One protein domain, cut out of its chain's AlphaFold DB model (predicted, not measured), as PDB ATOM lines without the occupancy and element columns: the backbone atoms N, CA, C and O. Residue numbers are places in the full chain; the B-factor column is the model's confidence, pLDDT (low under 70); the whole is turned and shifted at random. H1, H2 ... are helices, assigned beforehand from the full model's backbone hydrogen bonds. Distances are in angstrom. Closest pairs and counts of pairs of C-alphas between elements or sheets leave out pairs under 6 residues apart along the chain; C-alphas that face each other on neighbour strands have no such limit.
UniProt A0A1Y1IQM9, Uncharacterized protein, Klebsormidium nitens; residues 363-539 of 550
ATOM      1  N   LYS A 363     -10.336   9.552 -65.763       48.62
ATOM      2  CA  LYS A 363     -10.055   8.150 -66.138       48.62
ATOM      3  C   LYS A 363      -9.002   7.471 -65.256       48.62
ATOM      4  O   LYS A 363      -9.143   6.291 -64.948       48.62
ATOM      5  N   VAL A 364      -7.971   8.202 -64.830       51.31
ATOM      6  CA  VAL A 364      -6.874   7.637 -64.019       51.31
ATOM      7  C   VAL A 364      -7.285   7.484 -62.551       51.31
ATOM      8  O   VAL A 364      -7.008   6.456 -61.934       51.31
ATOM      9  N   ALA A 365      -8.006   8.467 -62.004       53.56
ATOM     10  CA  ALA A 365      -8.501   8.420 -60.631       53.56
ATOM     11  C   ALA A 365      -9.563   7.322 -60.437       53.56
ATOM     12  O   ALA A 365      -9.507   6.588 -59.449       53.56
ATOM     13  N   ASP A 366     -10.476   7.141 -61.400       58.72
ATOM     14  CA  ASP A 366     -11.481   6.075 -61.328       58.72
ATOM     15  C   ASP A 366     -10.860   4.674 -61.467       58.72
ATOM     16  O   ASP A 366     -11.304   3.746 -60.794       58.72
ATOM     17  N   GLN A 367      -9.806   4.491 -62.274       62.47
ATOM     18  CA  GLN A 367      -9.097   3.205 -62.364       62.47
ATOM     19  C   GLN A 367      -8.359   2.847 -61.066       62.47
ATOM     20  O   GLN A 367      -8.507   1.729 -60.571       62.47
ATOM     21  N   ALA A 368      -7.619   3.794 -60.481       62.38
ATOM     22  CA  ALA A 368      -6.920   3.583 -59.211       62.38
ATOM     23  C   ALA A 368      -7.898   3.317 -58.053       62.38
ATOM     24  O   ALA A 368      -7.675   2.423 -57.232       62.38
ATOM     25  N   TRP A 369      -9.025   4.038 -58.017       68.06
ATOM     26  CA  TRP A 369     -10.091   3.798 -57.046       68.06
ATOM     27  C   TRP A 369     -10.733   2.425 -57.218       68.06
ATOM     28  O   TRP A 369     -10.883   1.696 -56.234       68.06
ATOM     29  N   ASN A 370     -11.059   2.049 -58.458       71.31
ATOM     30  CA  ASN A 370     -11.620   0.737 -58.757       71.31
ATOM     31  C   ASN A 370     -10.683  -0.373 -58.273       71.31
ATOM     32  O   ASN A 370     -11.156  -1.300 -57.624       71.31
ATOM     33  N   GLN A 371      -9.369  -0.254 -58.494       75.75
ATOM     34  CA  GLN A 371      -8.408  -1.253 -58.025       75.75
ATOM     35  C   GLN A 371      -8.305  -1.309 -56.492       75.75
ATOM     36  O   GLN A 371      -8.403  -2.389 -55.918       75.75
ATOM     37  N   ALA A 372      -8.173  -0.170 -55.802       72.12
ATOM     38  CA  ALA A 372      -8.088  -0.162 -54.336       72.12
ATOM     39  C   ALA A 372      -9.363  -0.696 -53.670       72.12
ATOM     40  O   ALA A 372      -9.302  -1.422 -52.679       72.12
ATOM     41  N   ARG A 373     -10.535  -0.388 -54.238       73.75
ATOM     42  CA  ARG A 373     -11.807  -0.958 -53.787       73.75
ATOM     43  C   ARG A 373     -11.866  -2.465 -54.027       73.75
ATOM     44  O   ARG A 373     -12.346  -3.192 -53.160       73.75
ATOM     45  N   GLN A 374     -11.403  -2.944 -55.181       76.69
ATOM     46  CA  GLN A 374     -11.337  -4.379 -55.475       76.69
ATOM     47  C   GLN A 374     -10.461  -5.116 -54.464       76.69
ATOM     48  O   GLN A 374     -10.891  -6.129 -53.909       76.69
ATOM     49  N   ASP A 375      -9.285  -4.568 -54.174       78.50
ATOM     50  CA  ASP A 375      -8.354  -5.120 -53.195       78.50
ATOM     51  C   ASP A 375      -8.975  -5.123 -51.789       78.50
ATOM     52  O   ASP A 375      -8.982  -6.154 -51.116       78.50
ATOM     53  N   GLY A 376      -9.592  -4.011 -51.374       79.00
ATOM     54  CA  GLY A 376     -10.290  -3.903 -50.090       79.00
ATOM     55  C   GLY A 376     -11.436  -4.908 -49.931       79.00
ATOM     56  O   GLY A 376     -11.585  -5.517 -48.870       79.00
ATOM     57  N   ILE A 377     -12.228  -5.144 -50.983       76.19
ATOM     58  CA  ILE A 377     -13.322  -6.130 -50.968       76.19
ATOM     59  C   ILE A 377     -12.787  -7.564 -50.931       76.19
ATOM     60  O   ILE A 377     -13.323  -8.408 -50.207       76.19
ATOM     61  N   PHE A 378     -11.744  -7.859 -51.704       82.06
ATOM     62  CA  PHE A 378     -11.108  -9.172 -51.688       82.06
ATOM     63  C   PHE A 378     -10.583  -9.510 -50.288       82.06
ATOM     64  O   PHE A 378     -10.880 -10.582 -49.756       82.06
ATOM     65  N   LEU A 379      -9.894  -8.558 -49.657       82.31
ATOM     66  CA  LEU A 379      -9.379  -8.690 -48.296       82.31
ATOM     67  C   LEU A 379     -10.505  -8.795 -47.262       82.31
ATOM     68  O   LEU A 379     -10.441  -9.648 -46.378       82.31
ATOM     69  N   PHE A 380     -11.588  -8.028 -47.428       84.19
ATOM     70  CA  PHE A 380     -12.796  -8.181 -46.619       84.19
ATOM     71  C   PHE A 380     -13.326  -9.617 -46.673       84.19
ATOM     72  O   PHE A 380     -13.572 -10.209 -45.624       84.19
ATOM     73  N   HIS A 381     -13.470 -10.202 -47.866       84.06
ATOM     74  CA  HIS A 381     -13.953 -11.574 -48.017       84.06
ATOM     75  C   HIS A 381     -12.987 -12.614 -47.440       84.06
ATOM     76  O   HIS A 381     -13.452 -13.556 -46.795       84.06
ATOM     77  N   ALA A 382     -11.675 -12.434 -47.618       84.56
ATOM     78  CA  ALA A 382     -10.661 -13.297 -47.013       84.56
ATOM     79  C   ALA A 382     -10.774 -13.296 -45.481       84.56
ATOM     80  O   ALA A 382     -10.867 -14.362 -44.868       84.56
ATOM     81  N   LYS A 383     -10.895 -12.109 -44.871       90.06
ATOM     82  CA  LYS A 383     -11.158 -11.959 -43.436       90.06
ATOM     83  C   LYS A 383     -12.481 -12.608 -43.023       90.06
ATOM     84  O   LYS A 383     -12.555 -13.286 -42.007       90.06
ATOM     85  N   CYS A 384     -13.554 -12.428 -43.792       88.19
ATOM     86  CA  CYS A 384     -14.849 -13.034 -43.466       88.19
ATOM     87  C   CYS A 384     -14.764 -14.565 -43.459       88.19
ATOM     88  O   CYS A 384     -15.382 -15.208 -42.613       88.19
ATOM     89  N   GLY A 385     -13.977 -15.136 -44.376       89.62
ATOM     90  CA  GLY A 385     -13.658 -16.560 -44.399       89.62
ATOM     91  C   GLY A 385     -12.888 -17.012 -43.158       89.62
ATOM     92  O   GLY A 385     -13.268 -18.008 -42.551       89.62
ATOM     93  N   SER A 386     -11.864 -16.269 -42.728       90.06
ATOM     94  CA  SER A 386     -11.083 -16.645 -41.540       90.06
ATOM     95  C   SER A 386     -11.869 -16.492 -40.230       90.06
ATOM     96  O   SER A 386     -11.816 -17.383 -39.385       90.06
ATOM     97  N   VAL A 387     -12.701 -15.453 -40.089       92.44
ATOM     98  CA  VAL A 387     -13.639 -15.330 -38.954       92.44
ATOM     99  C   VAL A 387     -14.627 -16.497 -38.938       92.44
ATOM    100  O   VAL A 387     -14.922 -17.047 -37.880       92.44
ATOM    101  N   LYS A 388     -15.125 -16.924 -40.106       93.38
ATOM    102  CA  LYS A 388     -15.992 -18.104 -40.196       93.38
ATOM    103  C   LYS A 388     -15.268 -19.372 -39.735       93.38
ATOM    104  O   LYS A 388     -15.857 -20.143 -38.990       93.38
ATOM    105  N   ASN A 389     -14.000 -19.559 -40.102       92.69
ATOM    106  CA  ASN A 389     -13.209 -20.700 -39.632       92.69
ATOM    107  C   ASN A 389     -13.090 -20.732 -38.099       92.69
ATOM    108  O   ASN A 389     -13.135 -21.814 -37.516       92.69
ATOM    109  N   TYR A 390     -12.978 -19.568 -37.448       95.44
ATOM    110  CA  TYR A 390     -13.012 -19.469 -35.986       95.44
ATOM    111  C   TYR A 390     -14.364 -19.909 -35.416       95.44
ATOM    112  O   TYR A 390     -14.401 -20.758 -34.530       95.44
ATOM    113  N   LEU A 391     -15.478 -19.428 -35.975       94.81
ATOM    114  CA  LEU A 391     -16.824 -19.853 -35.561       94.81
ATOM    115  C   LEU A 391     -17.058 -21.358 -35.787       94.81
ATOM    116  O   LEU A 391     -17.645 -22.033 -34.949       94.81
ATOM    117  N   ASP A 392     -16.541 -21.917 -36.882       94.12
ATOM    118  CA  ASP A 392     -16.609 -23.356 -37.173       94.12
ATOM    119  C   ASP A 392     -15.701 -24.194 -36.240       94.12
ATOM    120  O   ASP A 392     -15.859 -25.417 -36.131       94.12
ATOM    121  N   ALA A 393     -14.713 -23.566 -35.591       95.50
ATOM    122  CA  ALA A 393     -13.886 -24.159 -34.539       95.50
ATOM    123  C   ALA A 393     -14.498 -23.999 -33.139       95.50
ATOM    124  O   ALA A 393     -14.208 -24.812 -32.264       95.50
ATOM    125  N   ARG A 394     -15.361 -22.993 -32.953       95.12
ATOM    126  CA  ARG A 394     -16.038 -22.635 -31.702       95.12
ATOM    127  C   ARG A 394     -17.558 -22.528 -31.893       95.12
ATOM    128  O   ARG A 394     -18.096 -21.422 -31.955       95.12
ATOM    129  N   PRO A 395     -18.283 -23.662 -31.981       93.69
ATOM    130  CA  PRO A 395     -19.737 -23.654 -32.170       93.69
ATOM    131  C   PRO A 395     -20.515 -22.999 -31.018       93.69
ATOM    132  O   PRO A 395     -21.681 -22.652 -31.186       93.69
ATOM    133  N   ASP A 396     -19.879 -22.852 -29.852       94.88
ATOM    134  CA  ASP A 396     -20.379 -22.116 -28.690       94.88
ATOM    135  C   ASP A 396     -20.471 -20.599 -28.934       94.88
ATOM    136  O   ASP A 396     -21.225 -19.906 -28.252       94.88
ATOM    137  N   VAL A 397     -19.754 -20.077 -29.933       94.19
ATOM    138  CA  VAL A 397     -19.725 -18.651 -30.262       94.19
ATOM    139  C   VAL A 397     -20.849 -18.304 -31.231       94.19
ATOM    140  O   VAL A 397     -20.912 -18.764 -32.373       94.19
ATOM    141  N   GLY A 398     -21.756 -17.440 -30.773       91.38
ATOM    142  CA  GLY A 398     -22.892 -16.976 -31.560       91.38
ATOM    143  C   GLY A 398     -22.504 -16.103 -32.760       91.38
ATOM    144  O   GLY A 398     -21.433 -15.503 -32.831       91.38
ATOM    145  N   ARG A 399     -23.444 -15.943 -33.702       88.69
ATOM    146  CA  ARG A 399     -23.267 -15.085 -34.893       88.69
ATOM    147  C   ARG A 399     -23.043 -13.602 -34.567       88.69
ATOM    148  O   ARG A 399     -22.562 -12.878 -35.435       88.69
ATOM    149  N   SER A 400     -23.388 -13.145 -33.360       92.06
ATOM    150  CA  SER A 400     -23.148 -11.768 -32.900       92.06
ATOM    151  C   SER A 400     -21.665 -11.399 -32.920       92.06
ATOM    152  O   SER A 400     -21.340 -10.269 -33.276       92.06
ATOM    153  N   PHE A 401     -20.777 -12.370 -32.681       93.44
ATOM    154  CA  PHE A 401     -19.324 -12.193 -32.723       93.44
ATOM    155  C   PHE A 401     -18.840 -11.617 -34.059       93.44
ATOM    156  O   PHE A 401     -17.961 -10.764 -34.121       93.44
ATOM    157  N   TYR A 402     -19.476 -12.022 -35.161       89.12
ATOM    158  CA  TYR A 402     -19.169 -11.481 -36.481       89.12
ATOM    159  C   TYR A 402     -19.453  -9.973 -36.571       89.12
ATOM    160  O   TYR A 402     -18.700  -9.224 -37.196       89.12
ATOM    161  N   GLY A 403     -20.548  -9.529 -35.948       90.69
ATOM    162  CA  GLY A 403     -20.914  -8.118 -35.857       90.69
ATOM    163  C   GLY A 403     -19.917  -7.323 -35.017       90.69
ATOM    164  O   GLY A 403     -19.525  -6.237 -35.429       90.69
ATOM    165  N   GLU A 404     -19.449  -7.893 -33.908       95.00
ATOM    166  CA  GLU A 404     -18.465  -7.273 -33.011       95.00
ATOM    167  C   GLU A 404     -17.111  -7.078 -33.701       95.00
ATOM    168  O   GLU A 404     -16.583  -5.965 -33.715       95.00
ATOM    169  N   VAL A 405     -16.596  -8.111 -34.381       93.19
ATOM    170  CA  VAL A 405     -15.375  -8.001 -35.199       93.19
ATOM    171  C   VAL A 405     -15.545  -6.938 -36.290       93.19
ATOM    172  O   VAL A 405     -14.653  -6.123 -36.521       93.19
ATOM    173  N   GLY A 406     -16.708  -6.917 -36.950       91.38
ATOM    174  CA  GLY A 406     -17.038  -5.904 -37.950       91.38
ATOM    175  C   GLY A 406     -17.047  -4.482 -37.381       91.38
ATOM    176  O   GLY A 406     -16.524  -3.573 -38.027       91.38
ATOM    177  N   THR A 407     -17.597  -4.292 -36.178       94.62
ATOM    178  CA  THR A 407     -17.583  -3.004 -35.477       94.62
ATOM    179  C   THR A 407     -16.161  -2.559 -35.175       94.62
ATOM    180  O   THR A 407     -15.820  -1.440 -35.543       94.62
ATOM    181  N   LEU A 408     -15.306  -3.423 -34.623       94.94
ATOM    182  CA  LEU A 408     -13.922  -3.056 -34.301       94.94
ATOM    183  C   LEU A 408     -13.141  -2.579 -35.535       94.94
ATOM    184  O   LEU A 408     -12.447  -1.570 -35.470       94.94
ATOM    185  N   ILE A 409     -13.297  -3.230 -36.690       91.06
ATOM    186  CA  ILE A 409     -12.644  -2.778 -37.932       91.06
ATOM    187  C   ILE A 409     -13.154  -1.399 -38.353       91.06
ATOM    188  O   ILE A 409     -12.366  -0.523 -38.703       91.06
ATOM    189  N   ASN A 410     -14.472  -1.191 -38.332       91.75
ATOM    190  CA  ASN A 410     -15.047   0.088 -38.736       91.75
ATOM    191  C   ASN A 410     -14.625   1.217 -37.780       91.75
ATOM    192  O   ASN A 410     -14.306   2.303 -38.255       91.75
ATOM    193  N   GLN A 411     -14.538   0.943 -36.475       93.12
ATOM    194  CA  GLN A 411     -14.020   1.880 -35.476       93.12
ATOM    195  C   GLN A 411     -12.538   2.209 -35.710       93.12
ATOM    196  O   GLN A 411     -12.151   3.369 -35.601       93.12
ATOM    197  N   ALA A 412     -11.706   1.230 -36.090       90.38
ATOM    198  CA  ALA A 412     -10.295   1.478 -36.411       90.38
ATOM    199  C   ALA A 412     -10.145   2.463 -37.581       90.38
ATOM    200  O   ALA A 412      -9.293   3.350 -37.550       90.38
ATOM    201  N   ILE A 413     -10.989   2.309 -38.607       88.75
ATOM    202  CA  ILE A 413     -10.954   3.125 -39.825       88.75
ATOM    203  C   ILE A 413     -11.523   4.517 -39.549       88.75
ATOM    204  O   ILE A 413     -10.847   5.515 -39.777       88.75
ATOM    205  N   LEU A 414     -12.762   4.583 -39.063       89.62
ATOM    206  CA  LEU A 414     -13.546   5.818 -39.004       89.62
ATOM    207  C   LEU A 414     -13.366   6.584 -37.691       89.62
ATOM    208  O   LEU A 414     -13.546   7.792 -37.675       89.62
ATOM    209  N   GLY A 415     -12.941   5.923 -36.613       90.56
ATOM    210  CA  GLY A 415     -12.650   6.569 -35.332       90.56
ATOM    211  C   GLY A 415     -13.830   6.723 -34.375       90.56
ATOM    212  O   GLY A 415     -13.625   7.211 -33.263       90.56
ATOM    213  N   PHE A 416     -15.029   6.286 -34.763       92.12
ATOM    214  CA  PHE A 416     -16.202   6.297 -33.889       92.12
ATOM    215  C   PHE A 416     -16.066   5.293 -32.730       92.12
ATOM    216  O   PHE A 416     -15.248   4.369 -32.789       92.12
ATOM    217  N   GLN A 417     -16.847   5.475 -31.661       92.94
ATOM    218  CA  GLN A 417     -16.764   4.652 -30.438       92.94
ATOM    219  C   GLN A 417     -18.003   3.779 -30.215       92.94
ATOM    220  O   GLN A 417     -17.938   2.749 -29.545       92.94
ATOM    221  N   GLU A 418     -19.127   4.177 -30.795       94.25
ATOM    222  CA  GLU A 418     -20.412   3.494 -30.755       94.25
ATOM    223  C   GLU A 418     -20.432   2.213 -31.611       94.25
ATOM    224  O   GLU A 418     -19.438   1.824 -32.231       94.25
ATOM    225  N   GLN A 419     -21.569   1.516 -31.657       95.31
ATOM    226  CA  GLN A 419     -21.738   0.378 -32.560       95.31
ATOM    227  C   GLN A 419     -21.901   0.838 -34.012       95.31
ATOM    228  O   GLN A 419     -22.516   1.862 -34.293       95.31
ATOM    229  N   THR A 420     -21.471   0.010 -34.976       94.25
ATOM    230  CA  THR A 420     -21.647   0.307 -36.418       94.25
ATOM    231  C   THR A 420     -23.101   0.646 -36.780       94.25
ATOM    232  O   THR A 420     -23.355   1.444 -37.678       94.25
ATOM    233  N   HIS A 421     -24.074   0.007 -36.125       94.12
ATOM    234  CA  HIS A 421     -25.491   0.292 -36.345       94.12
ATOM    235  C   HIS A 421     -25.884   1.705 -35.893       94.12
ATOM    236  O   HIS A 421     -26.646   2.363 -36.593       94.12
ATOM    237  N   GLU A 422     -25.362   2.157 -34.754       95.38
ATOM    238  CA  GLU A 422     -25.623   3.485 -34.189       95.38
ATOM    239  C   GLU A 422     -24.960   4.559 -35.051       95.38
ATOM    240  O   GLU A 422     -25.643   5.477 -35.495       95.38
ATOM    241  N   PHE A 423     -23.694   4.352 -35.428       94.00
ATOM    242  CA  PHE A 423     -22.968   5.234 -36.344       94.00
ATOM    243  C   PHE A 423     -23.740   5.478 -37.651       94.00
ATOM    244  O   PHE A 423     -23.873   6.611 -38.111       94.00
ATOM    245  N   LYS A 424     -24.299   4.412 -38.243       94.06
ATOM    246  CA  LYS A 424     -25.100   4.517 -39.471       94.06
ATOM    247  C   LYS A 424     -26.372   5.339 -39.291       94.06
ATOM    248  O   LYS A 424     -26.769   6.004 -40.238       94.06
ATOM    249  N   ILE A 425     -27.018   5.260 -38.128       93.75
ATOM    250  CA  ILE A 425     -28.218   6.053 -37.837       93.75
ATOM    251  C   ILE A 425     -27.847   7.532 -37.750       93.75
ATOM    252  O   ILE A 425     -28.522   8.347 -38.366       93.75
ATOM    253  N   THR A 426     -26.761   7.866 -37.050       93.44
ATOM    254  CA  THR A 426     -26.297   9.252 -36.885       93.44
ATOM    255  C   THR A 426     -25.898   9.911 -38.212       93.44
ATOM    256  O   THR A 426     -26.024  11.122 -38.349       93.44
ATOM    257  N   HIS A 427     -25.463   9.118 -39.195       90.56
ATOM    258  CA  HIS A 427     -24.976   9.589 -40.499       90.56
ATOM    259  C   HIS A 427     -25.956   9.363 -41.659       90.56
ATOM    260  O   HIS A 427     -25.550   9.398 -42.820       90.56
ATOM    261  N   ASP A 428     -27.225   9.051 -41.373       92.44
ATOM    262  CA  ASP A 428     -28.250   8.768 -42.389       92.44
ATOM    263  C   ASP A 428     -27.845   7.682 -43.415       92.44
ATOM    264  O   ASP A 428     -28.321   7.637 -44.555       92.44
ATOM    265  N   ILE A 429     -26.986   6.740 -43.009       91.12
ATOM    266  CA  ILE A 429     -26.528   5.639 -43.859       91.12
ATOM    267  C   ILE A 429     -27.569   4.512 -43.816       91.12
ATOM    268  O   ILE A 429     -27.817   3.918 -42.757       91.12
ATOM    269  N   PRO A 430     -28.157   4.110 -44.960       90.75
ATOM    270  CA  PRO A 430     -29.187   3.079 -44.967       90.75
ATOM    271  C   PRO A 430     -28.695   1.739 -44.409       90.75
ATOM    272  O   PRO A 430     -27.602   1.274 -44.736       90.75
ATOM    273  N   LYS A 431     -29.548   1.030 -43.652       89.62
ATOM    274  CA  LYS A 431     -29.204  -0.274 -43.041       89.62
ATOM    275  C   LYS A 431     -28.657  -1.306 -44.042       89.62
ATOM    276  O   LYS A 431     -27.784  -2.096 -43.690       89.62
ATOM    277  N   TRP A 432     -29.150  -1.288 -45.282       86.38
ATOM    278  CA  TRP A 432     -28.748  -2.198 -46.365       86.38
ATOM    279  C   TRP A 432     -27.399  -1.844 -47.023       86.38
ATOM    280  O   TRP A 432     -26.880  -2.626 -47.830       86.38
ATOM    281  N   MET A 433     -26.843  -0.667 -46.723       86.81
ATOM    282  CA  MET A 433     -25.552  -0.199 -47.218       86.81
ATOM    283  C   MET A 433     -24.461  -0.578 -46.221       86.81
ATOM    284  O   MET A 433     -24.611  -0.402 -45.010       86.81
ATOM    285  N   SER A 434     -23.371  -1.160 -46.707       85.44
ATOM    286  CA  SER A 434     -22.226  -1.467 -45.856       85.44
ATOM    287  C   SER A 434     -21.369  -0.204 -45.704       85.44
ATOM    288  O   SER A 434     -21.224   0.531 -46.672       85.44
ATOM    289  N   LEU A 435     -20.783   0.055 -44.525       85.56
ATOM    290  CA  LEU A 435     -19.793   1.138 -44.392       85.56
ATOM    291  C   LEU A 435     -18.645   1.047 -45.414       85.56
ATOM    292  O   LEU A 435     -18.242   2.099 -45.899       85.56
ATOM    293  N   PRO A 436     -18.154  -0.145 -45.828       81.62
ATOM    294  CA  PRO A 436     -17.217  -0.204 -46.947       81.62
ATOM    295  C   PRO A 436     -17.743   0.459 -48.215       81.62
ATOM    296  O   PRO A 436     -16.964   1.081 -48.917       81.62
ATOM    297  N   ASP A 437     -19.032   0.364 -48.535       83.12
ATOM    298  CA  ASP A 437     -19.557   0.992 -49.752       83.12
ATOM    299  C   ASP A 437     -19.482   2.524 -49.712       83.12
ATOM    300  O   ASP A 437     -19.460   3.143 -50.778       83.12
ATOM    301  N   CYS A 438     -19.415   3.093 -48.506       87.81
ATOM    302  CA  CYS A 438     -19.388   4.522 -48.231       87.81
ATOM    303  C   CYS A 438     -17.972   5.112 -48.202       87.81
ATOM    304  O   CYS A 438     -17.860   6.309 -48.028       87.81
ATOM    305  N   LEU A 439     -16.891   4.340 -48.343       86.69
ATOM    306  CA  LEU A 439     -15.526   4.889 -48.274       86.69
ATOM    307  C   LEU A 439     -15.018   5.365 -49.646       86.69
ATOM    308  O   LEU A 439     -15.163   4.651 -50.648       86.69
ATOM    309  N   ASP A 440     -14.357   6.528 -49.669       82.81
ATOM    310  CA  ASP A 440     -13.585   7.030 -50.814       82.81
ATOM    311  C   ASP A 440     -12.311   6.193 -51.096       82.81
ATOM    312  O   ASP A 440     -12.087   5.139 -50.497       82.81
ATOM    313  N   HIS A 441     -11.457   6.629 -52.034       80.00
ATOM    314  CA  HIS A 441     -10.229   5.894 -52.395       80.00
ATOM    315  C   HIS A 441      -9.316   5.621 -51.196       80.00
ATOM    316  O   HIS A 441      -8.796   4.512 -51.025       80.00
ATOM    317  N   TYR A 442      -9.111   6.649 -50.376       80.00
ATOM    318  CA  TYR A 442      -8.202   6.604 -49.246       80.00
ATOM    319  C   TYR A 442      -8.778   5.717 -48.151       80.00
ATOM    320  O   TYR A 442      -8.065   4.868 -47.614       80.00
ATOM    321  N   GLY A 443     -10.084   5.831 -47.896       84.31
ATOM    322  CA  GLY A 443     -10.798   4.966 -46.966       84.31
ATOM    323  C   GLY A 443     -10.739   3.488 -47.369       84.31
ATOM    324  O   GLY A 443     -10.472   2.640 -46.520       84.31
ATOM    325  N   GLN A 444     -10.902   3.156 -48.659       84.19
ATOM    326  CA  GLN A 444     -10.742   1.771 -49.144       84.19
ATOM    327  C   GLN A 444      -9.319   1.244 -48.955       84.19
ATOM    328  O   GLN A 444      -9.131   0.089 -48.580       84.19
ATOM    329  N   THR A 445      -8.319   2.089 -49.198       81.75
ATOM    330  CA  THR A 445      -6.908   1.711 -49.055       81.75
ATOM    331  C   THR A 445      -6.559   1.443 -47.589       81.75
ATOM    332  O   THR A 445      -6.005   0.390 -47.269       81.75
ATOM    333  N   ALA A 446      -6.960   2.343 -46.682       83.44
ATOM    334  CA  ALA A 446      -6.795   2.161 -45.239       83.44
ATOM    335  C   ALA A 446      -7.522   0.903 -44.746       83.44
ATOM    336  O   ALA A 446      -6.966   0.102 -43.995       83.44
ATOM    337  N   ARG A 447      -8.743   0.675 -45.242       85.25
ATOM    338  CA  ARG A 447      -9.496  -0.546 -44.964       85.25
ATOM    339  C   ARG A 447      -8.731  -1.791 -45.393       85.25
ATOM    340  O   ARG A 447      -8.630  -2.720 -44.599       85.25
ATOM    341  N   GLY A 448      -8.220  -1.829 -46.624       84.75
ATOM    342  CA  GLY A 448      -7.474  -2.976 -47.145       84.75
ATOM    343  C   GLY A 448      -6.324  -3.368 -46.217       84.75
ATOM    344  O   GLY A 448      -6.211  -4.532 -45.839       84.75
ATOM    345  N   LEU A 449      -5.547  -2.386 -45.754       82.44
ATOM    346  CA  LEU A 449      -4.464  -2.605 -44.794       82.44
ATOM    347  C   LEU A 449      -4.952  -3.264 -43.493       82.44
ATOM    348  O   LEU A 449      -4.312  -4.178 -42.972       82.44
ATOM    349  N   PHE A 450      -6.095  -2.829 -42.968       86.81
ATOM    350  CA  PHE A 450      -6.614  -3.329 -41.694       86.81
ATOM    351  C   PHE A 450      -7.284  -4.693 -41.812       86.81
ATOM    352  O   PHE A 450      -7.106  -5.542 -40.939       86.81
ATOM    353  N   GLU A 451      -7.988  -4.947 -42.915       87.81
ATOM    354  CA  GLU A 451      -8.573  -6.257 -43.207       87.81
ATOM    355  C   GLU A 451      -7.491  -7.350 -43.236       87.81
ATOM    356  O   GLU A 451      -7.749  -8.454 -42.765       87.81
ATOM    357  N   VAL A 452      -6.264  -7.043 -43.685       84.94
ATOM    358  CA  VAL A 452      -5.115  -7.972 -43.632       84.94
ATOM    359  C   VAL A 452      -4.727  -8.310 -42.195       84.94
ATOM    360  O   VAL A 452      -4.522  -9.482 -41.885       84.94
ATOM    361  N   GLY A 453      -4.641  -7.314 -41.307       85.25
ATOM    362  CA  GLY A 453      -4.286  -7.539 -39.902       85.25
ATOM    363  C   GLY A 453      -5.305  -8.428 -39.184       85.25
ATOM    364  O   GLY A 453      -4.938  -9.411 -38.541       85.25
ATOM    365  N   PHE A 454      -6.596  -8.146 -39.379       88.75
ATOM    366  CA  PHE A 454      -7.681  -8.969 -38.840       88.75
ATOM    367  C   PHE A 454      -7.727 -10.358 -39.472       88.75
ATOM    368  O   PHE A 454      -7.895 -11.347 -38.762       88.75
ATOM    369  N   TRP A 455      -7.543 -10.464 -40.789       88.88
ATOM    370  CA  TRP A 455      -7.464 -11.757 -41.459       88.88
ATOM    371  C   TRP A 455      -6.331 -12.610 -40.878       88.88
ATOM    372  O   TRP A 455      -6.597 -13.744 -40.479       88.88
ATOM    373  N   ARG A 456      -5.122 -12.045 -40.737       85.50
ATOM    374  CA  ARG A 456      -3.943 -12.714 -40.166       85.50
ATOM    375  C   ARG A 456      -4.188 -13.218 -38.748       85.50
ATOM    376  O   ARG A 456      -3.712 -14.291 -38.398       85.50
ATOM    377  N   PHE A 457      -4.934 -12.469 -37.933       89.00
ATOM    378  CA  PHE A 457      -5.266 -12.907 -36.579       89.00
ATOM    379  C   PHE A 457      -5.991 -14.261 -36.580       89.00
ATOM    380  O   PHE A 457      -5.694 -15.108 -35.738       89.00
ATOM    381  N   PHE A 458      -6.903 -14.471 -37.532       91.38
ATOM    382  CA  PHE A 458      -7.723 -15.679 -37.648       91.38
ATOM    383  C   PHE A 458      -7.158 -16.741 -38.607       91.38
ATOM    384  O   PHE A 458      -7.699 -17.844 -38.666       91.38
ATOM    385  N   ASP A 459      -6.099 -16.446 -39.363       88.44
ATOM    386  CA  ASP A 459      -5.444 -17.399 -40.271       88.44
ATOM    387  C   ASP A 459      -4.523 -18.350 -39.486       88.44
ATOM    388  O   ASP A 459      -3.299 -18.277 -39.562       88.44
ATOM    389  N   ARG A 460      -5.129 -19.209 -38.655       89.75
ATOM    390  CA  ARG A 460      -4.440 -20.167 -37.776       89.75
ATOM    391  C   ARG A 460      -5.027 -21.576 -37.908       89.75
ATOM    392  O   ARG A 460      -6.180 -21.720 -38.331       89.75
ATOM    393  N   PRO A 461      -4.288 -22.631 -37.513       93.06
ATOM    394  CA  PRO A 461      -4.826 -23.983 -37.442       93.06
ATOM    395  C   PRO A 461      -6.096 -24.060 -36.588       93.06
ATOM    396  O   PRO A 461      -6.204 -23.426 -35.538       93.06
ATOM    397  N   LYS A 462      -7.050 -24.906 -36.999       92.88
ATOM    398  CA  LYS A 462      -8.352 -25.048 -36.322       92.88
ATOM    399  C   LYS A 462      -8.227 -25.353 -34.821       92.88
ATOM    400  O   LYS A 462      -9.032 -24.860 -34.039       92.88
ATOM    401  N   ALA A 463      -7.227 -26.142 -34.423       93.38
ATOM    402  CA  ALA A 463      -6.978 -26.481 -33.021       93.38
ATOM    403  C   ALA A 463      -6.566 -25.259 -32.181       93.38
ATOM    404  O   ALA A 463      -7.039 -25.107 -31.060       93.38
ATOM    405  N   GLU A 464      -5.742 -24.363 -32.735       94.12
ATOM    406  CA  GLU A 464      -5.374 -23.111 -32.068       94.12
ATOM    407  C   GLU A 464      -6.575 -22.178 -31.957       94.12
ATOM    408  O   GLU A 464      -6.832 -21.635 -30.890       94.12
ATOM    409  N   LEU A 465      -7.355 -22.040 -33.036       93.56
ATOM    410  CA  LEU A 465      -8.581 -21.240 -33.027       93.56
ATOM    411  C   LEU A 465      -9.578 -21.738 -31.971       93.56
ATOM    412  O   LEU A 465     -10.160 -20.927 -31.260       93.56
ATOM    413  N   ALA A 466      -9.735 -23.055 -31.822       94.12
ATOM    414  CA  ALA A 466     -10.604 -23.644 -30.803       94.12
ATOM    415  C   ALA A 466     -10.129 -23.364 -29.362       94.12
ATOM    416  O   ALA A 466     -10.944 -23.318 -28.444       94.12
ATOM    417  N   ALA A 467      -8.830 -23.138 -29.150       95.81
ATOM    418  CA  ALA A 467      -8.276 -22.820 -27.836       95.81
ATOM    419  C   ALA A 467      -8.406 -21.332 -27.452       95.81
ATOM    420  O   ALA A 467      -8.170 -20.974 -26.299       95.81
ATOM    421  N   LEU A 468      -8.758 -20.451 -28.396       94.94
ATOM    422  CA  LEU A 468      -8.867 -19.013 -28.147       94.94
ATOM    423  C   LEU A 468     -10.245 -18.642 -27.594       94.94
ATOM    424  O   LEU A 468     -11.247 -18.690 -28.313       94.94
ATOM    425  N   GLU A 469     -10.278 -18.185 -26.341       96.56
ATOM    426  CA  GLU A 469     -11.513 -17.701 -25.722       96.56
ATOM    427  C   GLU A 469     -12.050 -16.425 -26.402       96.56
ATOM    428  O   GLU A 469     -11.266 -15.500 -26.650       96.56
ATOM    429  N   PRO A 470     -13.369 -16.316 -26.659       95.56
ATOM    430  CA  PRO A 470     -13.959 -15.218 -27.434       95.56
ATOM    431  C   PRO A 470     -13.673 -13.841 -26.842       95.56
ATOM    432  O   PRO A 470     -13.317 -12.913 -27.565       95.56
ATOM    433  N   GLU A 471     -13.749 -13.714 -25.516       94.56
ATOM    434  CA  GLU A 471     -13.430 -12.467 -24.812       94.56
ATOM    435  C   GLU A 471     -11.964 -12.062 -24.989       94.56
ATOM    436  O   GLU A 471     -11.646 -10.879 -25.124       94.56
ATOM    437  N   THR A 472     -11.062 -13.047 -25.009       93.75
ATOM    438  CA  THR A 472      -9.637 -12.806 -25.247       93.75
ATOM    439  C   THR A 472      -9.419 -12.357 -26.685       93.75
ATOM    440  O   THR A 472      -8.703 -11.385 -26.913       93.75
ATOM    441  N   VAL A 473     -10.096 -12.986 -27.651       94.06
ATOM    442  CA  VAL A 473     -10.042 -12.563 -29.054       94.06
ATOM    443  C   VAL A 473     -10.519 -11.122 -29.212       94.06
ATOM    444  O   VAL A 473      -9.794 -10.309 -29.776       94.06
ATOM    445  N   LEU A 474     -11.694 -10.766 -28.688       95.19
ATOM    446  CA  LEU A 474     -12.224  -9.401 -28.803       95.19
ATOM    447  C   LEU A 474     -11.302  -8.364 -28.156       95.19
ATOM    448  O   LEU A 474     -11.114  -7.285 -28.713       95.19
ATOM    449  N   ARG A 475     -10.680  -8.698 -27.019       95.69
ATOM    450  CA  ARG A 475      -9.708  -7.828 -26.343       95.69
ATOM    451  C   ARG A 475      -8.459  -7.592 -27.192       95.69
ATOM    452  O   ARG A 475      -8.011  -6.454 -27.310       95.69
ATOM    453  N   GLU A 476      -7.913  -8.640 -27.800       93.31
ATOM    454  CA  GLU A 476      -6.759  -8.534 -28.700       93.31
ATOM    455  C   GLU A 476      -7.104  -7.751 -29.976       93.31
ATOM    456  O   GLU A 476      -6.352  -6.871 -30.398       93.31
ATOM    457  N   LEU A 477      -8.284  -7.983 -30.557       93.94
ATOM    458  CA  LEU A 477      -8.760  -7.213 -31.706       93.94
ATOM    459  C   LEU A 477      -9.000  -5.737 -31.357       93.94
ATOM    460  O   LEU A 477      -8.725  -4.869 -32.184       93.94
ATOM    461  N   ALA A 478      -9.469  -5.430 -30.145       94.00
ATOM    462  CA  ALA A 478      -9.624  -4.056 -29.670       94.00
ATOM    463  C   ALA A 478      -8.268  -3.344 -29.529       94.00
ATOM    464  O   ALA A 478      -8.129  -2.214 -29.995       94.00
ATOM    465  N   ARG A 479      -7.243  -4.025 -28.995       91.75
ATOM    466  CA  ARG A 479      -5.862  -3.507 -28.960       91.75
ATOM    467  C   ARG A 479      -5.325  -3.239 -30.363       91.75
ATOM    468  O   ARG A 479      -4.739  -2.189 -30.614       91.75
ATOM    469  N   MET A 480      -5.561  -4.165 -31.294       92.00
ATOM    470  CA  MET A 480      -5.166  -3.987 -32.690       92.00
ATOM    471  C   MET A 480      -5.897  -2.804 -33.339       92.00
ATOM    472  O   MET A 480      -5.257  -2.020 -34.037       92.00
ATOM    473  N   LYS A 481      -7.199  -2.627 -33.071       93.50
ATOM    474  CA  LYS A 481      -7.977  -1.448 -33.489       93.50
ATOM    475  C   LYS A 481      -7.326  -0.154 -32.989       93.50
ATOM    476  O   LYS A 481      -7.136   0.759 -33.790       93.50
ATOM    477  N   ASP A 482      -6.961  -0.069 -31.710       91.69
ATOM    478  CA  ASP A 482      -6.340   1.136 -31.139       91.69
ATOM    479  C   ASP A 482      -4.962   1.427 -31.764       91.69
ATOM    480  O   ASP A 482      -4.679   2.565 -32.141       91.69
ATOM    481  N   ALA A 483      -4.131   0.397 -31.966       88.50
ATOM    482  CA  ALA A 483      -2.831   0.536 -32.629       88.50
ATOM    483  C   ALA A 483      -2.971   1.010 -34.088       88.50
ATOM    484  O   ALA A 483      -2.283   1.934 -34.525       88.50
ATOM    485  N   MET A 484      -3.906   0.416 -34.833       89.50
ATOM    486  CA  MET A 484      -4.240   0.804 -36.204       89.50
ATOM    487  C   MET A 484      -4.742   2.250 -36.284       89.50
ATOM    488  O   MET A 484      -4.332   3.007 -37.166       89.50
ATOM    489  N   ARG A 485      -5.593   2.659 -35.341       88.88
ATOM    490  CA  ARG A 485      -6.095   4.031 -35.265       88.88
ATOM    491  C   ARG A 485      -4.969   5.021 -34.988       88.88
ATOM    492  O   ARG A 485      -4.883   6.042 -35.669       88.88
ATOM    493  N   SER A 486      -4.096   4.702 -34.036       88.44
ATOM    494  CA  SER A 486      -2.911   5.504 -33.727       88.44
ATOM    495  C   SER A 486      -2.026   5.685 -34.966       88.44
ATOM    496  O   SER A 486      -1.650   6.808 -35.292       88.44
ATOM    497  N   TYR A 487      -1.800   4.614 -35.735       86.88
ATOM    498  CA  TYR A 487      -1.063   4.670 -37.000       86.88
ATOM    499  C   TYR A 487      -1.706   5.604 -38.042       86.88
ATOM    500  O   TYR A 487      -1.005   6.376 -38.698       86.88
ATOM    501  N   LEU A 488      -3.035   5.588 -38.200       84.88
ATOM    502  CA  LEU A 488      -3.699   6.528 -39.112       84.88
ATOM    503  C   LEU A 488      -3.535   7.971 -38.653       84.88
ATOM    504  O   LEU A 488      -3.255   8.838 -39.476       84.88
ATOM    505  N   VAL A 489      -3.684   8.234 -37.354       84.69
ATOM    506  CA  VAL A 489      -3.507   9.578 -36.793       84.69
ATOM    507  C   VAL A 489      -2.084  10.083 -37.040       84.69
ATOM    508  O   VAL A 489      -1.925  11.200 -37.531       84.69
ATOM    509  N   THR A 490      -1.056   9.266 -36.791       83.69
ATOM    510  CA  THR A 490       0.350   9.661 -37.004       83.69
ATOM    511  C   THR A 490       0.696   9.881 -38.475       83.69
ATOM    512  O   THR A 490       1.514  10.743 -38.784       83.69
ATOM    513  N   CYS A 491       0.033   9.177 -39.394       79.94
ATOM    514  CA  CYS A 491       0.187   9.382 -40.837       79.94
ATOM    515  C   CYS A 491      -0.671  10.536 -41.397       79.94
ATOM    516  O   CYS A 491      -0.760  10.690 -42.614       79.94
ATOM    517  N   GLY A 492      -1.343  11.324 -40.548       81.31
ATOM    518  CA  GLY A 492      -2.225  12.417 -40.986       81.31
ATOM    519  C   GLY A 492      -3.546  11.949 -41.608       81.31
ATOM    520  O   GLY A 492      -4.263  12.734 -42.223       81.31
ATOM    521  N   MET A 493      -3.892  10.673 -41.439       78.50
ATOM    522  CA  MET A 493      -5.130  10.040 -41.901       78.50
ATOM    523  C   MET A 493      -6.133   9.824 -40.757       78.50
ATOM    524  O   MET A 493      -7.006   8.972 -40.854       78.50
ATOM    525  N   GLY A 494      -6.020  10.572 -39.655       75.00
ATOM    526  CA  GLY A 494      -6.899  10.420 -38.492       75.00
ATOM    527  C   GLY A 494      -8.368  10.755 -38.775       75.00
ATOM    528  O   GLY A 494      -9.253  10.122 -38.211       75.00
ATOM    529  N   ASN A 495      -8.665  11.694 -39.677       73.31
ATOM    530  CA  ASN A 495     -10.045  12.116 -39.949       73.31
ATOM    531  C   ASN A 495     -10.638  11.415 -41.182       73.31
ATOM    532  O   ASN A 495     -10.862  12.024 -42.224       73.31
ATOM    533  N   VAL A 496     -10.827  10.094 -41.097       72.06
ATOM    534  CA  VAL A 496     -11.427   9.302 -42.194       72.06
ATOM    535  C   VAL A 496     -12.952   9.465 -42.251       72.06
ATOM    536  O   VAL A 496     -13.565   9.106 -43.248       72.06
ATOM    537  N   GLU A 497     -13.583  10.026 -41.221       70.75
ATOM    538  CA  GLU A 497     -15.022  10.326 -41.224       70.75
ATOM    539  C   GLU A 497     -15.394  11.321 -42.340       70.75
ATOM    540  O   GLU A 497     -16.327  11.065 -43.099       70.75
ATOM    541  N   ASP A 498     -14.547  12.329 -42.586       75.50
ATOM    542  CA  ASP A 498     -14.651  13.267 -43.724       75.50
ATOM    543  C   ASP A 498     -14.463  12.596 -45.103       75.50
ATOM    544  O   ASP A 498     -14.542  13.241 -46.149       75.50
ATOM    545  N   ARG A 499     -14.133  11.300 -45.126       75.06
ATOM    546  CA  ARG A 499     -13.881  10.501 -46.337       75.06
ATOM    547  C   ARG A 499     -15.045   9.576 -46.677       75.06
ATOM    548  O   ARG A 499     -14.912   8.702 -47.544       75.06
ATOM    549  N   LEU A 500     -16.175   9.748 -45.994       86.25
ATOM    550  CA  LEU A 500     -17.430   9.116 -46.355       86.25
ATOM    551  C   LEU A 500     -18.005   9.764 -47.623       86.25
ATOM    552  O   LEU A 500     -18.113  10.977 -47.749       86.25
ATOM    553  N   LEU A 501     -18.378   8.923 -48.579       85.62
ATOM    554  CA  LEU A 501     -19.134   9.298 -49.760       85.62
ATOM    555  C   LEU A 501     -20.577   9.597 -49.364       85.62
ATOM    556  O   LEU A 501     -21.200   8.827 -48.628       85.62
ATOM    557  N   GLU A 502     -21.140  10.629 -49.984       87.06
ATOM    558  CA  GLU A 502     -22.574  10.893 -49.955       87.06
ATOM    559  C   GLU A 502     -23.375   9.661 -50.406       87.06
ATOM    560  O   GLU A 502     -22.984   8.931 -51.326       87.06
ATOM    561  N   VAL A 503     -24.541   9.426 -49.793       85.25
ATOM    562  CA  VAL A 503     -25.370   8.231 -50.054       85.25
ATOM    563  C   VAL A 503     -25.685   8.022 -51.551       85.25
ATOM    564  O   VAL A 503     -25.604   6.876 -52.017       85.25
ATOM    565  N   PRO A 504     -26.015   9.062 -52.353       84.94
ATOM    566  CA  PRO A 504     -26.202   8.911 -53.797       84.94
ATOM    567  C   PRO A 504     -24.946   8.423 -54.528       84.94
ATOM    568  O   PRO A 504     -25.044   7.553 -55.401       84.94
ATOM    569  N   ASP A 505     -23.770   8.926 -54.149       81.88
ATOM    570  CA  ASP A 505     -22.495   8.521 -54.734       81.88
ATOM    571  C   ASP A 505     -22.146   7.087 -54.338       81.88
ATOM    572  O   ASP A 505     -21.870   6.262 -55.212       81.88
ATOM    573  N   ALA A 506     -22.277   6.733 -53.057       85.38
ATOM    574  CA  ALA A 506     -22.105   5.360 -52.586       85.38
ATOM    575  C   ALA A 506     -23.031   4.377 -53.337       85.38
ATOM    576  O   ALA A 506     -22.612   3.282 -53.734       85.38
ATOM    577  N   LYS A 507     -24.282   4.777 -53.618       85.56
ATOM    578  CA  LYS A 507     -25.251   3.985 -54.398       85.56
ATOM    579  C   LYS A 507     -24.833   3.819 -55.861       85.56
ATOM    580  O   LYS A 507     -24.889   2.696 -56.373       85.56
ATOM    581  N   ARG A 508     -24.420   4.901 -56.533       84.94
ATOM    582  CA  ARG A 508     -23.907   4.862 -57.916       84.94
ATOM    583  C   ARG A 508     -22.728   3.894 -58.013       84.94
ATOM    584  O   ARG A 508     -22.761   2.947 -58.796       84.94
ATOM    585  N   ARG A 509     -21.753   4.068 -57.127       76.06
ATOM    586  CA  ARG A 509     -20.520   3.281 -57.063       76.06
ATOM    587  C   ARG A 509     -20.770   1.797 -56.764       76.06
ATOM    588  O   ARG A 509     -20.169   0.921 -57.384       76.06
ATOM    589  N   ARG A 510     -21.717   1.471 -55.877       81.94
ATOM    590  CA  ARG A 510     -22.131   0.075 -55.637       81.94
ATOM    591  C   ARG A 510     -22.717  -0.582 -56.893       81.94
ATOM    592  O   ARG A 510     -22.474  -1.768 -57.124       81.94
ATOM    593  N   LYS A 511     -23.484   0.160 -57.702       82.56
ATOM    594  CA  LYS A 511     -24.052  -0.338 -58.968       82.56
ATOM    595  C   LYS A 511     -22.955  -0.623 -59.998       82.56
ATOM    596  O   LYS A 511     -22.986  -1.683 -60.619       82.56
ATOM    597  N   GLU A 512     -21.984   0.277 -60.137       74.31
ATOM    598  CA  GLU A 512     -20.802   0.085 -60.995       74.31
ATOM    599  C   GLU A 512     -20.043  -1.190 -60.610       74.31
ATOM    600  O   GLU A 512     -19.766  -2.041 -61.455       74.31
ATOM    601  N   TYR A 513     -19.805  -1.394 -59.313       70.31
ATOM    602  CA  TYR A 513     -19.166  -2.610 -58.817       70.31
ATOM    603  C   TYR A 513     -19.973  -3.883 -59.113       70.31
ATOM    604  O   TYR A 513     -19.410  -4.893 -59.537       70.31
ATOM    605  N   ALA A 514     -21.293  -3.860 -58.907       75.25
ATOM    606  CA  ALA A 514     -22.146  -5.007 -59.216       75.25
ATOM    607  C   ALA A 514     -22.041  -5.408 -60.702       75.25
ATOM    608  O   ALA A 514     -22.018  -6.601 -61.020       75.25
ATOM    609  N   ALA A 515     -21.905  -4.424 -61.596       72.19
ATOM    610  CA  ALA A 515     -21.655  -4.661 -63.014       72.19
ATOM    611  C   ALA A 515     -20.266  -5.282 -63.258       72.19
ATOM    612  O   ALA A 515     -20.177  -6.317 -63.920       72.19
ATOM    613  N   LEU A 516     -19.202  -4.735 -62.656       65.31
ATOM    614  CA  LEU A 516     -17.837  -5.275 -62.774       65.31
ATOM    615  C   LEU A 516     -17.727  -6.720 -62.264       65.31
ATOM    616  O   LEU A 516     -17.097  -7.564 -62.903       65.31
ATOM    617  N   ARG A 517     -18.389  -7.035 -61.144       66.62
ATOM    618  CA  ARG A 517     -18.438  -8.391 -60.581       66.62
ATOM    619  C   ARG A 517     -19.125  -9.375 -61.519       66.62
ATOM    620  O   ARG A 517     -18.649 -10.496 -61.684       66.62
ATOM    621  N   THR A 518     -20.227  -8.957 -62.135       71.19
ATOM    622  CA  THR A 518     -20.961  -9.776 -63.109       71.19
ATOM    623  C   THR A 518     -20.099 -10.073 -64.339       71.19
ATOM    624  O   THR A 518     -20.116 -11.192 -64.844       71.19
ATOM    625  N   ALA A 519     -19.270  -9.115 -64.758       66.00
ATOM    626  CA  ALA A 519     -18.363  -9.256 -65.894       66.00
ATOM    627  C   ALA A 519     -17.139 -10.165 -65.639       66.00
ATOM    628  O   ALA A 519     -16.344 -10.362 -66.552       66.00
ATOM    629  N   ARG A 520     -16.947 -10.702 -64.418       58.94
ATOM    630  CA  ARG A 520     -15.722 -11.423 -63.992       58.94
ATOM    631  C   ARG A 520     -14.419 -10.645 -64.242       58.94
ATOM    632  O   ARG A 520     -13.342 -11.226 -64.209       58.94
ATOM    633  N   ALA A 521     -14.501  -9.329 -64.419       57.03
ATOM    634  CA  ALA A 521     -13.363  -8.444 -64.662       57.03
ATOM    635  C   ALA A 521     -12.618  -8.069 -63.366       57.03
ATOM    636  O   ALA A 521     -11.962  -7.035 -63.299       57.03
ATOM    637  N   LEU A 522     -12.782  -8.868 -62.308       55.56
ATOM    638  CA  LEU A 522     -12.284  -8.572 -60.972       55.56
ATOM    639  C   LEU A 522     -11.211  -9.587 -60.589       55.56
ATOM    640  O   LEU A 522     -11.521 -10.712 -60.195       55.56
ATOM    641  N   THR A 523      -9.958  -9.164 -60.678       62.47
ATOM    642  CA  THR A 523      -8.806  -9.866 -60.107       62.47
ATOM    643  C   THR A 523      -8.163  -8.957 -59.064       62.47
ATOM    644  O   THR A 523      -7.944  -7.781 -59.367       62.47
ATOM    645  N   PRO A 524      -7.854  -9.456 -57.852       69.50
ATOM    646  CA  PRO A 524      -7.074  -8.692 -56.884       69.50
ATOM    647  C   PRO A 524      -5.761  -8.243 -57.521       69.50
ATOM    648  O   PRO A 524      -5.195  -8.966 -58.347       69.50
ATOM    649  N   SER A 525      -5.268  -7.069 -57.142       73.81
ATOM    650  CA  SER A 525      -3.983  -6.602 -57.644       73.81
ATOM    651  C   SER A 525      -2.864  -7.566 -57.241       73.81
ATOM    652  O   SER A 525      -2.937  -8.261 -56.220       73.81
ATOM    653  N   ALA A 526      -1.777  -7.566 -58.016       71.12
ATOM    654  CA  ALA A 526      -0.556  -8.277 -57.640       71.12
ATOM    655  C   ALA A 526      -0.070  -7.860 -56.239       71.12
ATOM    656  O   ALA A 526       0.441  -8.694 -55.498       71.12
ATOM    657  N   THR A 527      -0.291  -6.602 -55.841       67.94
ATOM    658  CA  THR A 527       0.026  -6.085 -54.505       67.94
ATOM    659  C   THR A 527      -0.817  -6.751 -53.420       67.94
ATOM    660  O   THR A 527      -0.259  -7.229 -52.436       67.94
ATOM    661  N   ALA A 528      -2.138  -6.845 -53.597       68.50
ATOM    662  CA  ALA A 528      -3.016  -7.505 -52.631       68.50
ATOM    663  C   ALA A 528      -2.688  -9.000 -52.484       68.50
ATOM    664  O   ALA A 528      -2.632  -9.518 -51.368       68.50
ATOM    665  N   LEU A 529      -2.407  -9.685 -53.599       73.62
ATOM    666  CA  LEU A 529      -1.964 -11.082 -53.582       73.62
ATOM    667  C   LEU A 529      -0.618 -11.242 -52.869       73.62
ATOM    668  O   LEU A 529      -0.480 -12.126 -52.023       73.62
ATOM    669  N   ARG A 530       0.348 -10.355 -53.148       73.94
ATOM    670  CA  ARG A 530       1.667 -10.365 -52.508       73.94
ATOM    671  C   ARG A 530       1.571 -10.129 -51.007       73.94
ATOM    672  O   ARG A 530       2.227 -10.842 -50.261       73.94
ATOM    673  N   ILE A 531       0.727  -9.200 -50.554       70.88
ATOM    674  CA  ILE A 531       0.506  -8.943 -49.123       70.88
ATOM    675  C   ILE A 531       0.004 -10.209 -48.420       70.88
ATOM    676  O   ILE A 531       0.521 -10.566 -47.361       70.88
ATOM    677  N   ILE A 532      -0.959 -10.925 -49.007       67.44
ATOM    678  CA  ILE A 532      -1.447 -12.198 -48.456       67.44
ATOM    679  C   ILE A 532      -0.329 -13.245 -48.426       67.44
ATOM    680  O   ILE A 532      -0.157 -13.937 -47.422       67.44
ATOM    681  N   GLU A 533       0.437 -13.368 -49.508       72.38
ATOM    682  CA  GLU A 533       1.509 -14.357 -49.615       72.38
ATOM    683  C   GLU A 533       2.663 -14.081 -48.636       72.38
ATOM    684  O   GLU A 533       3.110 -14.988 -47.936       72.38
ATOM    685  N   GLU A 534       3.117 -12.831 -48.529       71.81
ATOM    686  CA  GLU A 534       4.124 -12.384 -47.558       71.81
ATOM    687  C   GLU A 534       3.639 -12.596 -46.122       71.81
ATOM    688  O   GLU A 534       4.389 -13.082 -45.273       71.81
ATOM    689  N   THR A 535       2.363 -12.307 -45.857       64.25
ATOM    690  CA  THR A 535       1.770 -12.529 -44.537       64.25
ATOM    691  C   THR A 535       1.764 -14.014 -44.176       64.25
ATOM    692  O   THR A 535       2.187 -14.351 -43.069       64.25
ATOM    693  N   ARG A 536       1.403 -14.904 -45.114       68.06
ATOM    694  CA  ARG A 536       1.496 -16.366 -44.934       68.06
ATOM    695  C   ARG A 536       2.927 -16.847 -44.720       68.06
ATOM    696  O   ARG A 536       3.158 -17.703 -43.888       68.06
ATOM    697  N   LYS A 537       3.914 -16.291 -45.425       68.56
ATOM    698  CA  LYS A 537       5.332 -16.647 -45.205       68.56
ATOM    699  C   LYS A 537       5.837 -16.193 -43.831       68.56
ATOM    700  O   LYS A 537       6.767 -16.775 -43.286       68.56
ATOM    701  N   SER A 538       5.232 -15.149 -43.267       58.50
ATOM    702  CA  SER A 538       5.604 -14.605 -41.960       58.50
ATOM    703  C   SER A 538       4.917 -15.282 -40.765       58.50
ATOM    704  O   SER A 538       5.275 -14.964 -39.632       58.50
ATOM    705  N   SER A 539       3.953 -16.190 -40.979       52.00
ATOM    706  CA  SER A 539       3.277 -16.924 -39.892       52.00
ATOM    707  C   SER A 539       4.173 -17.948 -39.188       52.00
ATOM    708  O   SER A 539       3.828 -18.391 -38.100       52.00
TER     709      SER A 539
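AT A GLANCE: This is residues 363 to 539 of the 550 residues of an uncharacterized protein of Klebsormidium nitens (UniProt A0A1Y1IQM9). Five helices make an up-and-down bundle, H5 running through its middle: H1 is side by side with H5, the pair H2 and H7 lies across H5 from H1, and H9 is loosely attached along H5. The small H6 sits at one end, where H1 finishes; towards the other end H8 slants across near H1, with the little H4 beside it, and the short H3 packs on H2. The printed part has 177 residues with nine named helices, H1 to H9 in chain order, and no named strand; its class is all helix. It is compact, with a radius of gyration of the C-alphas of 16.3 A, and spans 48 by 36 by 33 A.

HOW THE PARTS SIT: Start with the longest helix, H1, residues 363 to 393, and look beside it for H5, residues 441 to 458. The two touch at a shallow tilt of 21 degrees and run the same way, and their closest C-alphas, those of Gly 376 and Gly 448, are 4.2 A apart. Next find H2, residues 400 to 414, which touches H5 with residues 409 to 413 alone, at a steep tilt of 41 degrees and opposite ways; the closest C-alphas, of Ile 413 and Arg 447, are 6.5 A apart. H7, residues 470 to 490, touches H2 at a shallow tilt of 12 degrees and runs the same way, with the closest C-alphas, of Ala 412 and Lys 481, 4.7 A apart. H7 and H1 are apart. H9, residues 526 to 539, and H5 only just touch, with 3 pairs of C-alphas within 8 A; the closest, of Arg 456 and Thr 535, are 7.2 A apart. H1, H2, H5, H7 and H9 form the bundle, up and down, each running against the one before it in the chain. Residues 389 to 393 of H1 touch H6, residues 462 to 467, at a steep tilt of 67 degrees, only just short of about perpendicular; the closest C-alphas, of Ala 393 and Ala 466, are 5.0 A apart. H3, residues 420 to 426, touches H2 at a steep tilt of 56 degrees, where the C-alphas of Thr 407 and Thr 420, the closest, are 5.3 A apart. H8, residues 503 to 518, is near H1 and touches H4, residues 435 to 438, with the closest C-alphas, of Cys 438 and Ala 506, 5.2 A apart. Every O i to N i+4 pair is within hydrogen-bond range in H1, H2, H3, H6, H7, H8 and H9, against 12 of 14 in H5, while H4 is too short for such a pair.

IN THESE COORDINATES: Find C-alpha 363 at (-10.055, 8.150, -66.138); from there H1 runs 45.4 A to C-alpha 393 at (-13.886, -24.159, -34.539). H7 measures 30.3 A, H5 26.3 A, H8 22.7 A, H2 20.9 A and H9 20.1 A from first to last C-alpha. H9 ends at C-alpha 539, at (3.277, -16.924, -39.892). H3, H4 and H6 are the short ones, with 7, 4 and 6 residues.

THE WHOLE: Look to Lys 363 and Ala 467 for the two C-alphas farthest apart, at 49.3 A. The printed part has no cut. The link from H7 to H8 is long, residues 491 to 502. The mean pLDDT of the printed part is 83.5; 23 residues are under 70, among them 363 to 369, 519 to 524 and 535 to 539.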